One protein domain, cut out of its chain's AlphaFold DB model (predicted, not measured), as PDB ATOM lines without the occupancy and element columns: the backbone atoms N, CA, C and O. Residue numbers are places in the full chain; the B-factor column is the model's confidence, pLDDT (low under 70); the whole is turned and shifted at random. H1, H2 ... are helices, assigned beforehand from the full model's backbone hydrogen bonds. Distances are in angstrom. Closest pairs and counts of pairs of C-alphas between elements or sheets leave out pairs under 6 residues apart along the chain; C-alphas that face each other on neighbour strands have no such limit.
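AT A GLANCE: This is residues 476 to 598 of the 776 residues of the protein "Putative muramidase" of Azorhizobium caulinodans (strain ATCC 43989 / DSM 5975 / JCM 20966 / LMG 6465 / NBRC 14845 / NCIMB 13405 / ORS 571) (UniProt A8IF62). Two groups of three helices pack crosswise on each other: H1, H2 and H3 run nearly along one line, and H4, H5 and H6 run nearly along another, with H5 in the middle crossing H1 and H3. The long H1 reaches well beyond this body, and its residues 476 to 486 stick out as an arm. The printed part has 123 residues with six named helices, in the order H1 to H6, and no named strand; the class is all helix. It is compact, with a radius of gyration of the C-alphas of 15.0 A, and its C-alphas span 47 by 33 by 25 A.

IN THESE COORDINATES: H1 takes residues 476 to 507 and is 46.1 A long from first to last C-alpha, beginning at C-alpha 476 (-38.336, 35.427, -12.457). H2 is residues 516 to 525, 14.4 A, and H3 is residues 527 to 541, 21.2 A, beginning at C-alpha 527 (-14.927, 29.980, -7.225). H4 holds residues 549 to 560, 15.9 A, and H5 residues 566 to 574, 12.5 A. H6, residues 581 to 597, is 23.7 A long and ends at C-alpha 597 (-29.451, 0.304, -2.483).

HOW THE PARTS SIT: H1 is the hub, touching H2, H3, H5 and H6. H1, H2 and H3 form an up and down bundle, each running against the one before it. In the hairpin of H1 and H2, residues 491 to 498 of H1 touch H2 at a shallow tilt of 9 degrees, the C-alphas of Val 494 and Ala 522 being closest at 7.0 A. H2 and H3 are a hairpin too, with the C-alphas of Ala 523 and Gly 530 closest at 3.9 A. H1 and H3 only just touch, with 3 pairs of C-alphas within 8 A, the closest Lys 491 and Leu 529 at 7.0 A. H3 touches H5 about perpendicular, at 74 degrees, closest at the C-alphas of Val 536 and Ala 574, 4.3 A. H5 and H6 form a hairpin at 24 degrees, closest at the C-alphas of Pro 566 and Ala 591, 5.3 A. H4 touches H6 the same way at a shallow tilt of 23 degrees, closest at the C-alphas of Ile 559 and Ala 591, 5.7 A. H4 is apart from H1, H2 and H3. In all six helices every O i to N i+4 pair is within hydrogen-bond range.

THE WHOLE: The two C-alphas farthest apart, those of Gln 476 and Asn 544, are 50.0 A from each other. The printed part has no cut and no long link. The mean pLDDT of the printed part is 89.8, and residues 595 to 598 are under 70.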
ATOM      1  N   GLN A 476     -39.712  35.126 -12.857       89.88
ATOM      2  CA  GLN A 476     -38.336  35.427 -12.457       89.88
ATOM      3  C   GLN A 476     -37.892  34.572 -11.268       89.88
ATOM      4  O   GLN A 476     -36.793  34.018 -11.289       89.88
ATOM      5  N   ASN A 477     -38.751  34.400 -10.261       90.19
ATOM      6  CA  ASN A 477     -38.464  33.540  -9.115       90.19
ATOM      7  C   ASN A 477     -38.339  32.066  -9.525       90.19
ATOM      8  O   ASN A 477     -37.460  31.362  -9.021       90.19
ATOM      9  N   GLN A 478     -39.176  31.591 -10.451       86.69
ATOM     10  CA  GLN A 478     -39.089  30.229 -10.983       86.69
ATOM     11  C   GLN A 478     -37.800  30.022 -11.788       86.69
ATOM     12  O   GLN A 478     -37.086  29.050 -11.545       86.69
ATOM     13  N   ALA A 479     -37.457  30.952 -12.681       87.31
ATOM     14  CA  ALA A 479     -36.226  30.917 -13.466       87.31
ATOM     15  C   ALA A 479     -34.980  30.972 -12.570       87.31
ATOM     16  O   ALA A 479     -34.055  30.183 -12.748       87.31
ATOM     17  N   TRP A 480     -34.982  31.840 -11.554       89.06
ATOM     18  CA  TRP A 480     -33.923  31.897 -10.549       89.06
ATOM     19  C   TRP A 480     -33.800  30.572  -9.793       89.06
ATOM     20  O   TRP A 480     -32.704  30.031  -9.672       89.06
ATOM     21  N   THR A 481     -34.920  29.997  -9.346       86.44
ATOM     22  CA  THR A 481     -34.931  28.694  -8.660       86.44
ATOM     23  C   THR A 481     -34.364  27.581  -9.543       86.44
ATOM     24  O   THR A 481     -33.569  26.768  -9.071       86.44
ATOM     25  N   LEU A 482     -34.735  27.542 -10.827       83.31
ATOM     26  CA  LEU A 482     -34.196  26.580 -11.791       83.31
ATOM     27  C   LEU A 482     -32.695  26.784 -12.003       83.31
ATOM     28  O   LEU A 482     -31.947  25.815 -11.927       83.31
ATOM     29  N   GLN A 483     -32.236  28.028 -12.155       88.25
ATOM     30  CA  GLN A 483     -30.815  28.339 -12.289       88.25
ATOM     31  C   GLN A 483     -30.016  27.908 -11.051       88.25
ATOM     32  O   GLN A 483     -28.925  27.360 -11.189       88.25
ATOM     33  N   GLN A 484     -30.546  28.114  -9.839       87.19
ATOM     34  CA  GLN A 484     -29.908  27.620  -8.614       87.19
ATOM     35  C   GLN A 484     -29.843  26.090  -8.597       87.19
ATOM     36  O   GLN A 484     -28.802  25.527  -8.270       87.19
ATOM     37  N   ARG A 485     -30.916  25.400  -9.005       83.31
ATOM     38  CA  ARG A 485     -30.920  23.932  -9.110       83.31
ATOM     39  C   ARG A 485     -29.919  23.426 -10.143       83.31
ATOM     40  O   ARG A 485     -29.209  22.470  -9.855       83.31
ATOM     41  N   GLU A 486     -29.836  24.053 -11.312       84.00
ATOM     42  CA  GLU A 486     -28.852  23.709 -12.344       84.00
ATOM     43  C   GLU A 486     -27.423  23.927 -11.849       84.00
ATOM     44  O   GLU A 486     -26.581  23.047 -12.023       84.00
ATOM     45  N   ARG A 487     -27.159  25.052 -11.171       87.19
ATOM     46  CA  ARG A 487     -25.866  25.311 -10.524       87.19
ATOM     47  C   ARG A 487     -25.537  24.219  -9.513       87.19
ATOM     48  O   ARG A 487     -24.480  23.613  -9.613       87.19
ATOM     49  N   GLU A 488     -26.450  23.901  -8.600       86.50
ATOM     50  CA  GLU A 488     -26.250  22.841  -7.604       86.50
ATOM     51  C   GLU A 488     -26.052  21.455  -8.236       86.50
ATOM     52  O   GLU A 488     -25.226  20.672  -7.768       86.50
ATOM     53  N   MET A 489     -26.761  21.143  -9.323       83.56
ATOM     54  CA  MET A 489     -26.576  19.897 -10.072       83.56
ATOM     55  C   MET A 489     -25.209  19.832 -10.760       83.56
ATOM     56  O   MET A 489     -24.568  18.786 -10.697       83.56
ATOM     57  N   ARG A 490     -24.714  20.936 -11.330       87.12
ATOM     58  CA  ARG A 490     -23.351  21.003 -11.887       87.12
ATOM     59  C   ARG A 490     -22.283  20.890 -10.807       87.12
ATOM     60  O   ARG A 490     -21.350  20.110 -10.965       87.12
ATOM     61  N   LYS A 491     -22.446  21.578  -9.666       89.56
ATOM     62  CA  LYS A 491     -21.548  21.410  -8.505       89.56
ATOM     63  C   LYS A 491     -21.481  19.945  -8.085       89.56
ATOM     64  O   LYS A 491     -20.408  19.423  -7.792       89.56
ATOM     65  N   ARG A 492     -22.638  19.279  -8.062       85.88
ATOM     66  CA  ARG A 492     -22.759  17.850  -7.775       85.88
ATOM     67  C   ARG A 492     -22.007  16.999  -8.798       85.88
ATOM     68  O   ARG A 492     -21.166  16.195  -8.412       85.88
ATOM     69  N   GLU A 493     -22.239  17.220 -10.084       88.25
ATOM     70  CA  GLU A 493     -21.562  16.508 -11.168       88.25
ATOM     71  C   GLU A 493     -20.036  16.656 -11.098       88.25
ATOM     72  O   GLU A 493     -19.327  15.654 -11.073       88.25
ATOM     73  N   VAL A 494     -19.524  17.879 -10.945       92.12
ATOM     74  CA  VAL A 494     -18.084  18.151 -10.813       92.12
ATOM     75  C   VAL A 494     -17.485  17.440  -9.599       92.12
ATOM     76  O   VAL A 494     -16.448  16.786  -9.716       92.12
ATOM     77  N   LYS A 495     -18.148  17.506  -8.435       89.94
ATOM     78  CA  LYS A 495     -17.731  16.761  -7.236       89.94
ATOM     79  C   LYS A 495     -17.749  15.250  -7.478       89.94
ATOM     80  O   LYS A 495     -16.839  14.558  -7.033       89.94
ATOM     81  N   SER A 496     -18.743  14.736  -8.201       87.25
ATOM     82  CA  SER A 496     -18.821  13.319  -8.567       87.25
ATOM     83  C   SER A 496     -17.670  12.910  -9.484       87.25
ATOM     84  O   SER A 496     -17.043  11.889  -9.228       87.25
ATOM     85  N   VAL A 497     -17.345  13.702 -10.511       91.75
ATOM     86  CA  VAL A 497     -16.217  13.433 -11.422       91.75
ATOM     87  C   VAL A 497     -14.889  13.480 -10.668       91.75
ATOM     88  O   VAL A 497     -14.064  12.575 -10.823       91.75
ATOM     89  N   ALA A 498     -14.701  14.480  -9.797       92.75
ATOM     90  CA  ALA A 498     -13.537  14.560  -8.915       92.75
ATOM     91  C   ALA A 498     -13.427  13.287  -8.068       92.75
ATOM     92  O   ALA A 498     -12.359  12.682  -7.982       92.75
ATOM     93  N   MET A 499     -14.551  12.832  -7.513       87.69
ATOM     94  CA  MET A 499     -14.600  11.639  -6.683       87.69
ATOM     95  C   MET A 499     -14.272  10.357  -7.446       87.69
ATOM     96  O   MET A 499     -13.475   9.544  -6.980       87.69
ATOM     97  N   THR A 500     -14.863  10.173  -8.625       89.31
ATOM     98  CA  THR A 500     -14.596   9.017  -9.485       89.31
ATOM     99  C   THR A 500     -13.123   8.969  -9.886       89.31
ATOM    100  O   THR A 500     -12.517   7.900  -9.834       89.31
ATOM    101  N   SER A 501     -12.517  10.121 -10.197       92.88
ATOM    102  CA  SER A 501     -11.080  10.217 -10.481       92.88
ATOM    103  C   SER A 501     -10.227   9.807  -9.276       92.88
ATOM    104  O   SER A 501      -9.280   9.036  -9.429       92.88
ATOM    105  N   LEU A 502     -10.565  10.287  -8.074       90.19
ATOM    106  CA  LEU A 502      -9.852   9.936  -6.842       90.19
ATOM    107  C   LEU A 502      -9.940   8.430  -6.542       90.19
ATOM    108  O   LEU A 502      -8.925   7.804  -6.237       90.19
ATOM    109  N   LEU A 503     -11.129   7.831  -6.673       89.06
ATOM    110  CA  LEU A 503     -11.336   6.389  -6.483       89.06
ATOM    111  C   LEU A 503     -10.527   5.546  -7.462       89.06
ATOM    112  O   LEU A 503      -9.871   4.598  -7.028       89.06
ATOM    113  N   GLY A 504     -10.559   5.897  -8.750       91.19
ATOM    114  CA  GLY A 504      -9.814   5.178  -9.782       91.19
ATOM    115  C   GLY A 504      -8.314   5.170  -9.489       91.19
ATOM    116  O   GLY A 504      -7.686   4.114  -9.478       91.19
ATOM    117  N   GLN A 505      -7.750   6.322  -9.122       92.00
ATOM    118  CA  GLN A 505      -6.329   6.415  -8.773       92.00
ATOM    119  C   GLN A 505      -5.979   5.611  -7.520       92.00
ATOM    120  O   GLN A 505      -4.991   4.876  -7.527       92.00
ATOM    121  N   MET A 506      -6.811   5.675  -6.475       89.19
ATOM    122  CA  MET A 506      -6.613   4.845  -5.288       89.19
ATOM    123  C   MET A 506      -6.639   3.352  -5.650       89.19
ATOM    124  O   MET A 506      -5.874   2.571  -5.079       89.19
ATOM    125  N   GLN A 507      -7.538   2.912  -6.545       88.75
ATOM    126  CA  GLN A 507      -7.659   1.505  -6.985       88.75
ATOM    127  C   GLN A 507      -6.419   1.021  -7.727       88.75
ATOM    128  O   GLN A 507      -5.997  -0.115  -7.534       88.75
ATOM    129  N   GLU A 508      -5.780   1.909  -8.474       92.75
ATOM    130  CA  GLU A 508      -4.516   1.651  -9.163       92.75
ATOM    131  C   GLU A 508      -3.283   1.737  -8.244       92.75
ATOM    132  O   GLU A 508      -2.158   1.569  -8.713       92.75
ATOM    133  N   GLY A 509      -3.459   2.028  -6.947       90.50
ATOM    134  CA  GLY A 509      -2.355   2.253  -6.008       90.50
ATOM    135  C   GLY A 509      -1.583   3.555  -6.261       90.50
ATOM    136  O   GLY A 509      -0.467   3.716  -5.770       90.50
ATOM    137  N   LYS A 510      -2.155   4.483  -7.038       93.00
ATOM    138  CA  LYS A 510      -1.578   5.804  -7.317       93.00
ATOM    139  C   LYS A 510      -1.964   6.802  -6.217       93.00
ATOM    140  O   LYS A 510      -3.044   6.680  -5.635       93.00
ATOM    141  N   PRO A 511      -1.118   7.813  -5.936       89.88
ATOM    142  CA  PRO A 511      -1.465   8.866  -4.988       89.88
ATOM    143  C   PRO A 511      -2.707   9.638  -5.478       89.88
ATOM    144  O   PRO A 511      -2.728  10.040  -6.645       89.88
ATOM    145  N   PRO A 512      -3.726   9.850  -4.625       91.38
ATOM    146  CA  PRO A 512      -4.980  10.487  -5.014       91.38
ATOM    147  C   PRO A 512      -4.774  11.968  -5.371       91.38
ATOM    148  O   PRO A 512      -4.374  12.779  -4.537       91.38
ATOM    149  N   ARG A 513      -5.059  12.329  -6.624       94.25
ATOM    150  CA  ARG A 513      -4.957  13.679  -7.186       94.25
ATOM    151  C   ARG A 513      -6.182  14.049  -8.018       94.25
ATOM    152  O   ARG A 513      -6.565  13.332  -8.946       94.25
ATOM    153  N   ILE A 514      -6.765  15.210  -7.739       94.31
ATOM    154  CA  ILE A 514      -7.820  15.806  -8.564       94.31
ATOM    155  C   ILE A 514      -7.172  16.402  -9.825       94.31
ATOM    156  O   ILE A 514      -6.203  17.157  -9.705       94.31
ATOM    157  N   PRO A 515      -7.675  16.104 -11.039       96.25
ATOM    158  CA  PRO A 515      -7.150  16.696 -12.265       96.25
ATOM    159  C   PRO A 515      -7.181  18.231 -12.215       96.25
ATOM    160  O   PRO A 515      -8.221  18.826 -11.929       96.25
ATOM    161  N   LEU A 516      -6.059  18.885 -12.541       95.06
ATOM    162  CA  LEU A 516      -5.946  20.350 -12.502       95.06
ATOM    163  C   LEU A 516      -6.978  21.038 -13.412       95.06
ATOM    164  O   LEU A 516      -7.527  22.077 -13.053       95.06
ATOM    165  N   GLU A 517      -7.288  20.435 -14.560       95.50
ATOM    166  CA  GLU A 517      -8.311  20.924 -15.492       95.50
ATOM    167  C   GLU A 517      -9.709  20.961 -14.857       95.50
ATOM    168  O   GLU A 517     -10.480  21.893 -15.103       95.50
ATOM    169  N   LEU A 518     -10.028  19.993 -13.991       95.06
ATOM    170  CA  LEU A 518     -11.297  19.948 -13.266       95.06
ATOM    171  C   LEU A 518     -11.370  21.056 -12.207       95.06
ATOM    172  O   LEU A 518     -12.398  21.707 -12.068       95.06
ATOM    173  N   VAL A 519     -10.262  21.334 -11.513       95.56
ATOM    174  CA  VAL A 519     -10.172  22.453 -10.557       95.56
ATOM    175  C   VAL A 519     -10.325  23.797 -11.268       95.56
ATOM    176  O   VAL A 519     -11.093  24.649 -10.831       95.56
ATOM    177  N   GLN A 520      -9.636  23.984 -12.395       95.38
ATOM    178  CA  GLN A 520      -9.699  25.222 -13.174       95.38
ATOM    179  C   GLN A 520     -11.053  25.438 -13.857       95.38
ATOM    180  O   GLN A 520     -11.455  26.582 -14.063       95.38
ATOM    181  N   SER A 521     -11.738  24.373 -14.280       93.38
ATOM    182  CA  SER A 521     -13.104  24.477 -14.813       93.38
ATOM    183  C   SER A 521     -14.102  24.771 -13.696       93.38
ATOM    184  O   SER A 521     -14.865  25.724 -13.820       93.38
ATOM    185  N   ALA A 522     -14.011  24.067 -12.565       93.88
ATOM    186  CA  ALA A 522     -14.824  24.331 -11.382       93.88
ATOM    187  C   ALA A 522     -14.681  25.776 -10.884       93.88
ATOM    188  O   ALA A 522     -15.688  26.447 -10.722       93.88
ATOM    189  N   ALA A 523     -13.453  26.285 -10.725       95.00
ATOM    190  CA  ALA A 523     -13.191  27.651 -10.261       95.00
ATOM    191  C   ALA A 523     -13.709  28.734 -11.225       95.00
ATOM    192  O   ALA A 523     -14.050  29.834 -10.795       95.00
ATOM    193  N   ARG A 524     -13.761  28.435 -12.534       94.31
ATOM    194  CA  ARG A 524     -14.343  29.333 -13.544       94.31
ATOM    195  C   ARG A 524     -15.866  29.403 -13.444       94.31
ATOM    196  O   ARG A 524     -16.428  30.460 -13.711       94.31
ATOM    197  N   GLU A 525     -16.521  28.297 -13.100       90.50
ATOM    198  CA  GLU A 525     -17.981  28.237 -12.959       90.50
ATOM    199  C   GLU A 525     -18.465  28.696 -11.576       90.50
ATOM    200  O   GLU A 525     -19.468  29.403 -11.472       90.50
ATOM    201  N   ASP A 526     -17.748  28.301 -10.527       94.81
ATOM    202  CA  ASP A 526     -18.007  28.609  -9.127       94.81
ATOM    203  C   ASP A 526     -16.677  28.642  -8.339       94.81
ATOM    204  O   ASP A 526     -16.104  27.585  -8.041       94.81
ATOM    205  N   PRO A 527     -16.171  29.837  -7.978       95.75
ATOM    206  CA  PRO A 527     -14.927  29.980  -7.225       95.75
ATOM    207  C   PRO A 527     -14.895  29.162  -5.926       95.75
ATOM    208  O   PRO A 527     -13.881  28.527  -5.643       95.75
ATOM    209  N   GLU A 528     -16.013  29.078  -5.193       94.88
ATOM    210  CA  GLU A 528     -16.086  28.310  -3.940       94.88
ATOM    211  C   GLU A 528     -15.905  26.809  -4.185       94.88
ATOM    212  O   GLU A 528     -15.297  26.095  -3.380       94.88
ATOM    213  N   LEU A 529     -16.418  26.306  -5.312       94.38
ATOM    214  CA  LEU A 529     -16.225  24.916  -5.700       94.38
ATOM    215  C   LEU A 529     -14.758  24.652  -6.043       94.38
ATOM    216  O   LEU A 529     -14.210  23.650  -5.587       94.38
ATOM    217  N   GLY A 530     -14.122  25.552  -6.796       95.25
ATOM    218  CA  GLY A 530     -12.688  25.494  -7.088       95.25
ATOM    219  C   GLY A 530     -11.836  25.433  -5.819       95.25
ATOM    220  O   GLY A 530     -11.003  24.534  -5.678       95.25
ATOM    221  N   ASP A 531     -12.111  26.322  -4.865       95.69
ATOM    222  CA  ASP A 531     -11.450  26.354  -3.557       95.69
ATOM    223  C   ASP A 531     -11.684  25.062  -2.770       95.69
ATOM    224  O   ASP A 531     -10.747  24.495  -2.204       95.69
ATOM    225  N   THR A 532     -12.911  24.535  -2.799       95.00
ATOM    226  CA  THR A 532     -13.241  23.252  -2.167       95.00
ATOM    227  C   THR A 532     -12.412  22.113  -2.768       95.00
ATOM    228  O   THR A 532     -11.853  21.309  -2.023       95.00
ATOM    229  N   LEU A 533     -12.294  22.033  -4.101       95.75
ATOM    230  CA  LEU A 533     -11.488  21.000  -4.764       95.75
ATOM    231  C   LEU A 533      -9.995  21.140  -4.418       95.75
ATOM    232  O   LEU A 533      -9.335  20.141  -4.137       95.75
ATOM    233  N   MET A 534      -9.459  22.365  -4.384       96.00
ATOM    234  CA  MET A 534      -8.073  22.608  -3.961       96.00
ATOM    235  C   MET A 534      -7.837  22.215  -2.502       96.00
ATOM    236  O   MET A 534      -6.804  21.630  -2.180       96.00
ATOM    237  N   GLN A 535      -8.793  22.500  -1.616       95.19
ATOM    238  CA  GLN A 535      -8.696  22.131  -0.209       95.19
ATOM    239  C   GLN A 535      -8.739  20.609  -0.020       95.19
ATOM    240  O   GLN A 535      -7.966  20.075   0.774       95.19
ATOM    241  N   VAL A 536      -9.580  19.902  -0.786       94.56
ATOM    242  CA  VAL A 536      -9.577  18.429  -0.837       94.56
ATOM    243  C   VAL A 536      -8.206  17.913  -1.263       94.56
ATOM    244  O   VAL A 536      -7.651  17.062  -0.573       94.56
ATOM    245  N   GLN A 537      -7.623  18.458  -2.338       94.88
ATOM    246  CA  GLN A 537      -6.281  18.075  -2.790       94.88
ATOM    247  C   GLN A 537      -5.230  18.290  -1.693       94.88
ATOM    248  O   GLN A 537      -4.464  17.384  -1.379       94.88
ATOM    249  N   LYS A 538      -5.237  19.466  -1.060       94.44
ATOM    250  CA  LYS A 538      -4.300  19.819   0.010       94.44
ATOM    251  C   LYS A 538      -4.396  18.876   1.209       94.44
ATOM    252  O   LYS A 538      -3.369  18.502   1.765       94.44
ATOM    253  N   ASN A 539      -5.608  18.505   1.619       92.88
ATOM    254  CA  ASN A 539      -5.806  17.585   2.740       92.88
ATOM    255  C   ASN A 539      -5.366  16.156   2.396       92.88
ATOM    256  O   ASN A 539      -4.854  15.464   3.270       92.88
ATOM    257  N   LEU A 540      -5.526  15.735   1.137       90.19
ATOM    258  CA  LEU A 540      -5.042  14.443   0.644       90.19
ATOM    259  C   LEU A 540      -3.512  14.377   0.536       90.19
ATOM    260  O   LEU A 540      -2.954  13.296   0.678       90.19
ATOM    261  N   ASP A 541      -2.833  15.505   0.312       91.31
ATOM    262  CA  ASP A 541      -1.365  15.569   0.295       91.31
ATOM    263  C   ASP A 541      -0.755  15.548   1.721       91.31
ATOM    264  O   ASP A 541       0.416  15.205   1.897       91.31
ATOM    265  N   ASP A 542      -1.542  15.861   2.758       89.12
ATOM    266  CA  ASP A 542      -1.130  15.931   4.172       89.12
ATOM    267  C   ASP A 542      -1.409  14.618   4.940       89.12
ATOM    268  O   ASP A 542      -2.035  14.597   6.004       89.12
ATOM    269  N   LEU A 543      -0.940  13.493   4.384       75.31
ATOM    270  CA  LEU A 543      -1.208  12.130   4.885       75.31
ATOM    271  C   LEU A 543      -0.617  11.822   6.276       75.31
ATOM    272  O   LEU A 543      -0.961  10.809   6.876       75.31
ATOM    273  N   ASN A 544       0.267  12.673   6.807       76.44
ATOM    274  CA  ASN A 544       0.966  12.426   8.076       76.44
ATOM    275  C   ASN A 544       0.172  12.857   9.322       76.44
ATOM    276  O   ASN A 544       0.648  12.671  10.444       76.44
ATOM    277  N   LYS A 545      -1.013  13.457   9.165       77.38
ATOM    278  CA  LYS A 545      -1.838  13.878  10.304       77.38
ATOM    279  C   LYS A 545      -2.848  12.804  10.684       77.38
ATOM    280  O   LYS A 545      -3.593  12.324   9.838       77.38
ATOM    281  N   THR A 546      -2.954  12.526  11.979       87.62
ATOM    282  CA  THR A 546      -3.988  11.662  12.555       87.62
ATOM    283  C   THR A 546      -5.397  12.176  12.225       87.62
ATOM    284  O   THR A 546      -5.663  13.387  12.249       87.62
ATOM    285  N   GLU A 547      -6.288  11.250  11.867       91.88
ATOM    286  CA  GLU A 547      -7.728  11.494  11.766       91.88
ATOM    287  C   GLU A 547      -8.336  11.623  13.168       91.88
ATOM    288  O   GLU A 547      -7.879  10.983  14.119       91.88
ATOM    289  N   ASP A 548      -9.381  12.438  13.304       92.94
ATOM    290  CA  ASP A 548     -10.178  12.461  14.530       92.94
ATOM    291  C   ASP A 548     -11.104  11.238  14.536       92.94
ATOM    292  O   ASP A 548     -12.122  11.195  13.839       92.94
ATOM    293  N   THR A 549     -10.744  10.235  15.334       93.12
ATOM    294  CA  THR A 549     -11.455   8.953  15.412       93.12
ATOM    295  C   THR A 549     -12.930   9.105  15.775       93.12
ATOM    296  O   THR A 549     -13.750   8.307  15.317       93.12
ATOM    297  N   HIS A 550     -13.306  10.131  16.543       93.50
ATOM    298  CA  HIS A 550     -14.694  10.363  16.925       93.50
ATOM    299  C   HIS A 550     -15.516  10.904  15.749       93.50
ATOM    300  O   HIS A 550     -16.606  10.398  15.475       93.50
ATOM    301  N   LEU A 551     -14.988  11.880  15.004       93.44
ATOM    302  CA  LEU A 551     -15.666  12.414  13.818       93.44
ATOM    303  C   LEU A 551     -15.763  11.372  12.695       93.44
ATOM    304  O   LEU A 551     -16.806  11.260  12.045       93.44
ATOM    305  N   VAL A 552     -14.717  10.562  12.508       95.44
ATOM    306  CA  VAL A 552     -14.740   9.438  11.562       95.44
ATOM    307  C   VAL A 552     -15.782   8.401  11.974       95.44
ATOM    308  O   VAL A 552     -16.558   7.961  11.126       95.44
ATOM    309  N   ALA A 553     -15.871   8.045  13.260       93.62
ATOM    310  CA  ALA A 553     -16.884   7.113  13.755       93.62
ATOM    311  C   ALA A 553     -18.315   7.644  13.549       93.62
ATOM    312  O   ALA A 553     -19.187   6.890  13.115       93.62
ATOM    313  N   GLN A 554     -18.557   8.938  13.783       93.94
ATOM    314  CA  GLN A 554     -19.858   9.568  13.530       93.94
ATOM    315  C   GLN A 554     -20.237   9.551  12.046       93.94
ATOM    316  O   GLN A 554     -21.353   9.160  11.693       93.94
ATOM    317  N   LEU A 555     -19.310   9.943  11.167       94.44
ATOM    318  CA  LEU A 555     -19.534   9.915   9.723       94.44
ATOM    319  C   LEU A 555     -19.759   8.485   9.225       94.44
ATOM    320  O   LEU A 555     -20.682   8.244   8.446       94.44
ATOM    321  N   SER A 556     -18.972   7.532   9.725       94.38
ATOM    322  CA  SER A 556     -19.124   6.108   9.434       94.38
ATOM    323  C   SER A 556     -20.511   5.620   9.841       94.38
ATOM    324  O   SER A 556     -21.231   5.086   9.005       94.38
ATOM    325  N   ALA A 557     -20.943   5.865  11.083       90.25
ATOM    326  CA  ALA A 557     -22.268   5.472  11.564       90.25
ATOM    327  C   ALA A 557     -23.399   6.074  10.710       90.25
ATOM    328  O   ALA A 557     -24.367   5.388  10.364       90.25
ATOM    329  N   ARG A 558     -23.264   7.340  10.301       88.75
ATOM    330  CA  ARG A 558     -24.223   7.995   9.404       88.75
ATOM    331  C   ARG A 558     -24.247   7.354   8.016       88.75
ATOM    332  O   ARG A 558     -25.327   7.135   7.475       88.75
ATOM    333  N   ILE A 559     -23.088   7.019   7.451       91.19
ATOM    334  CA  ILE A 559     -23.003   6.325   6.164       91.19
ATOM    335  C   ILE A 559     -23.588   4.923   6.294       91.19
ATOM    336  O   ILE A 559     -24.537   4.632   5.585       91.19
ATOM    337  N   TYR A 560     -23.131   4.081   7.221       88.06
ATOM    338  CA  TYR A 560     -23.625   2.707   7.385       88.06
ATOM    339  C   TYR A 560     -25.128   2.617   7.692       88.06
ATOM    340  O   TYR A 560     -25.759   1.648   7.282       88.06
ATOM    341  N   SER A 561     -25.724   3.633   8.327       81.12
ATOM    342  CA  SER A 561     -27.182   3.715   8.536       81.12
ATOM    343  C   SER A 561     -27.984   4.152   7.299       81.12
ATOM    344  O   SER A 561     -29.201   4.286   7.385       81.12
ATOM    345  N   GLY A 562     -27.334   4.390   6.155       81.25
ATOM    346  CA  GLY A 562     -27.977   4.839   4.913       81.25
ATOM    347  C   GLY A 562     -28.252   6.346   4.847       81.25
ATOM    348  O   GLY A 562     -28.732   6.833   3.829       81.25
ATOM    349  N   ASN A 563     -27.902   7.100   5.892       81.69
ATOM    350  CA  ASN A 563     -28.147   8.544   6.005       81.69
ATOM    351  C   ASN A 563     -26.990   9.414   5.467       81.69
ATOM    352  O   ASN A 563     -27.022  10.645   5.583       81.69
ATOM    353  N   GLY A 564     -25.932   8.784   4.951       85.94
ATOM    354  CA  GLY A 564     -24.755   9.436   4.384       85.94
ATOM    355  C   GLY A 564     -24.606   9.142   2.894       85.94
ATOM    356  O   GLY A 564     -24.809   8.017   2.441       85.94
ATOM    357  N   THR A 565     -24.230  10.166   2.139       88.31
ATOM    358  CA  THR A 565     -24.021  10.132   0.690       88.31
ATOM    359  C   THR A 565     -22.531  10.248   0.349       88.31
ATOM    360  O   THR A 565     -21.740  10.690   1.188       88.31
ATOM    361  N   PRO A 566     -22.114   9.932  -0.892       90.00
ATOM    362  CA  PRO A 566     -20.744  10.197  -1.337       90.00
ATOM    363  C   PRO A 566     -20.308  11.667  -1.168       90.00
ATOM    364  O   PRO A 566     -19.122  11.939  -1.002       90.00
ATOM    365  N   TYR A 567     -21.252  12.617  -1.144       87.62
ATOM    366  CA  TYR A 567     -20.965  14.029  -0.871       87.62
ATOM    367  C   TYR A 567     -20.585  14.298   0.580       87.62
ATOM    368  O   TYR A 567     -19.751  15.164   0.827       87.62
ATOM    369  N   ASP A 568     -21.171  13.577   1.536       91.88
ATOM    370  CA  ASP A 568     -20.800  13.718   2.943       91.88
ATOM    371  C   ASP A 568     -19.351  13.248   3.155       91.88
ATOM    372  O   ASP A 568     -18.592  13.913   3.857       91.88
ATOM    373  N   VAL A 569     -18.932  12.178   2.461       93.44
ATOM    374  CA  VAL A 569     -17.523  11.741   2.426       93.44
ATOM    375  C   VAL A 569     -16.644  12.814   1.786       93.44
ATOM    376  O   VAL A 569     -15.635  13.200   2.369       93.44
ATOM    377  N   PHE A 570     -17.048  13.358   0.631       92.31
ATOM    378  CA  PHE A 570     -16.309  14.424  -0.057       92.31
ATOM    379  C   PHE A 570     -16.069  15.643   0.836       92.31
ATOM    380  O   PHE A 570     -14.947  16.131   0.958       92.31
ATOM    381  N   ASN A 571     -17.128  16.129   1.483       92.38
ATOM    382  CA  ASN A 571     -17.063  17.295   2.352       92.38
ATOM    383  C   ASN A 571     -16.221  17.011   3.607       92.38
ATOM    384  O   ASN A 571     -15.530  17.907   4.079       92.38
ATOM    385  N   ALA A 572     -16.224  15.778   4.123       94.75
ATOM    386  CA  ALA A 572     -15.367  15.386   5.239       94.75
ATOM    387  C   ALA A 572     -13.878  15.343   4.858       94.75
ATOM    388  O   ALA A 572     -13.032  15.717   5.670       94.75
ATOM    389  N   VAL A 573     -13.545  14.969   3.616       94.06
ATOM    390  CA  VAL A 573     -12.178  15.124   3.087       94.06
ATOM    391  C   VAL A 573     -11.834  16.607   2.932       94.06
ATOM    392  O   VAL A 573     -10.766  17.037   3.360       94.06
ATOM    393  N   ALA A 574     -12.750  17.424   2.401       92.56
ATOM    394  CA  ALA A 574     -12.553  18.871   2.256       92.56
ATOM    395  C   ALA A 574     -12.339  19.579   3.608       92.56
ATOM    396  O   ALA A 574     -11.510  20.478   3.720       92.56
ATOM    397  N   ALA A 575     -13.038  19.139   4.655       94.19
ATOM    398  CA  ALA A 575     -12.891  19.645   6.018       94.19
ATOM    399  C   ALA A 575     -11.624  19.131   6.731       94.19
ATOM    400  O   ALA A 575     -11.298  19.599   7.820       94.19
ATOM    401  N   GLY A 576     -10.911  18.164   6.144       93.38
ATOM    402  CA  GLY A 576      -9.747  17.524   6.758       93.38
ATOM    403  C   GLY A 576     -10.113  16.567   7.894       93.38
ATOM    404  O   GLY A 576      -9.256  16.239   8.711       93.38
ATOM    405  N   THR A 577     -11.372  16.132   7.969       94.31
ATOM    406  CA  THR A 577     -11.839  15.095   8.899       94.31
ATOM    407  C   THR A 577     -11.368  13.713   8.455       94.31
ATOM    408  O   THR A 577     -10.924  12.928   9.287       94.31
ATOM    409  N   LEU A 578     -11.436  13.443   7.147       93.25
ATOM    410  CA  LEU A 578     -10.914  12.232   6.516       93.25
ATOM    411  C   LEU A 578      -9.618  12.548   5.765       93.25
ATOM    412  O   LEU A 578      -9.582  13.478   4.959       93.25
ATOM    413  N   LYS A 579      -8.573  11.764   6.021       90.94
ATOM    414  CA  LYS A 579      -7.234  11.891   5.424       90.94
ATOM    415  C   LYS A 579      -6.682  10.546   4.961       90.94
ATOM    416  O   LYS A 579      -5.933  10.503   3.992       90.94
ATOM    417  N   GLU A 580      -7.049   9.452   5.626       92.06
ATOM    418  CA  GLU A 580      -6.558   8.112   5.332       92.06
ATOM    419  C   GLU A 580      -7.246   7.553   4.069       92.06
ATOM    420  O   GLU A 580      -8.474   7.398   4.043       92.06
ATOM    421  N   PRO A 581      -6.494   7.203   3.003       91.00
ATOM    422  CA  PRO A 581      -7.081   6.741   1.742       91.00
ATOM    423  C   PRO A 581      -7.945   5.476   1.877       91.00
ATOM    424  O   PRO A 581      -8.923   5.307   1.147       91.00
ATOM    425  N   SER A 582      -7.603   4.588   2.816       90.19
ATOM    426  CA  SER A 582      -8.348   3.356   3.115       90.19
ATOM    427  C   SER A 582      -9.736   3.671   3.702       90.19
ATOM    428  O   SER A 582     -10.743   3.159   3.206       90.19
ATOM    429  N   THR A 583      -9.803   4.566   4.693       93.44
ATOM    430  CA  THR A 583     -11.033   5.050   5.332       93.44
ATOM    431  C   THR A 583     -11.915   5.769   4.318       93.44
ATOM    432  O   THR A 583     -13.102   5.452   4.200       93.44
ATOM    433  N   ILE A 584     -11.330   6.669   3.518       93.75
ATOM    434  CA  ILE A 584     -12.031   7.389   2.445       93.75
ATOM    435  C   ILE A 584     -12.654   6.401   1.457       93.75
ATOM    436  O   ILE A 584     -13.855   6.486   1.198       93.75
ATOM    437  N   ARG A 585     -11.880   5.428   0.948       92.38
ATOM    438  CA  ARG A 585     -12.388   4.393   0.033       92.38
ATOM    439  C   ARG A 585     -13.555   3.626   0.648       92.38
ATOM    440  O   ARG A 585     -14.600   3.532   0.012       92.38
ATOM    441  N   ASN A 586     -13.384   3.080   1.853       93.56
ATOM    442  CA  ASN A 586     -14.392   2.226   2.485       93.56
ATOM    443  C   ASN A 586     -15.716   2.973   2.682       93.56
ATOM    444  O   ASN A 586     -16.785   2.458   2.347       93.56
ATOM    445  N   LEU A 587     -15.644   4.215   3.168       93.88
ATOM    446  CA  LEU A 587     -16.819   5.057   3.367       93.88
ATOM    447  C   LEU A 587     -17.459   5.489   2.049       93.88
ATOM    448  O   LEU A 587     -18.684   5.507   1.958       93.88
ATOM    449  N   MET A 588     -16.674   5.780   1.011       89.94
ATOM    450  CA  MET A 588     -17.215   6.093  -0.315       89.94
ATOM    451  C   MET A 588     -17.882   4.903  -0.981       89.94
ATOM    452  O   MET A 588     -18.976   5.063  -1.513       89.94
ATOM    453  N   GLU A 589     -17.265   3.724  -0.958       89.81
ATOM    454  CA  GLU A 589     -17.877   2.517  -1.507       89.81
ATOM    455  C   GLU A 589     -19.169   2.183  -0.766       89.81
ATOM    456  O   GLU A 589     -20.174   1.875  -1.403       89.81
ATOM    457  N   GLN A 590     -19.181   2.304   0.563       91.12
ATOM    458  CA  GLN A 590     -20.391   2.091   1.346       91.12
ATOM    459  C   GLN A 590     -21.463   3.147   1.043       91.12
ATOM    460  O   GLN A 590     -22.621   2.792   0.840       91.12
ATOM    461  N   ALA A 591     -21.102   4.428   0.960       86.50
ATOM    462  CA  ALA A 591     -22.039   5.498   0.632       86.50
ATOM    463  C   ALA A 591     -22.589   5.366  -0.798       86.50
ATOM    464  O   ALA A 591     -23.780   5.574  -1.022       86.50
ATOM    465  N   ALA A 592     -21.755   4.965  -1.762       83.62
ATOM    466  CA  ALA A 592     -22.174   4.662  -3.126       83.62
ATOM    467  C   ALA A 592     -23.107   3.445  -3.158       83.62
ATOM    468  O   ALA A 592     -24.157   3.503  -3.796       83.62
ATOM    469  N   ARG A 593     -22.789   2.386  -2.396       83.38
ATOM    470  CA  ARG A 593     -23.670   1.224  -2.213       83.38
ATOM    471  C   ARG A 593     -25.011   1.639  -1.620       83.38
ATOM    472  O   ARG A 593     -26.032   1.221  -2.142       83.38
ATOM    473  N   ASN A 594     -25.040   2.492  -0.602       79.25
ATOM    474  CA  ASN A 594     -26.285   2.951   0.022       79.25
ATOM    475  C   ASN A 594     -27.128   3.829  -0.910       79.25
ATOM    476  O   ASN A 594     -28.347   3.663  -0.973       79.25
ATOM    477  N   ASN A 595     -26.476   4.694  -1.692       69.38
ATOM    478  CA  ASN A 595     -27.119   5.493  -2.736       69.38
ATOM    479  C   ASN A 595     -27.618   4.631  -3.916       69.38
ATOM    480  O   ASN A 595     -28.504   5.042  -4.652       69.38
ATOM    481  N   SER A 596     -27.053   3.434  -4.106       64.00
ATOM    482  CA  SER A 596     -27.543   2.444  -5.077       64.00
ATOM    483  C   SER A 596     -28.559   1.451  -4.500       64.00
ATOM    484  O   SER A 596     -29.225   0.767  -5.269       64.00
ATOM    485  N   ARG A 597     -28.662   1.340  -3.166       64.12
ATOM    486  CA  ARG A 597     -29.451   0.304  -2.483       64.12
ATOM    487  C   ARG A 597     -30.793   0.788  -1.973       64.12
ATOM    488  O   ARG A 597     -31.717   0.000  -1.990       64.12
ATOM    489  N   THR A 598     -30.934   2.041  -1.548       63.84
ATOM    490  CA  THR A 598     -32.246   2.473  -1.049       63.84
ATOM    491  C   THR A 598     -33.181   2.739  -2.220       63.84
ATOM    492  O   THR A 598     -32.911   3.591  -3.069       63.84
TER     493      THR A 598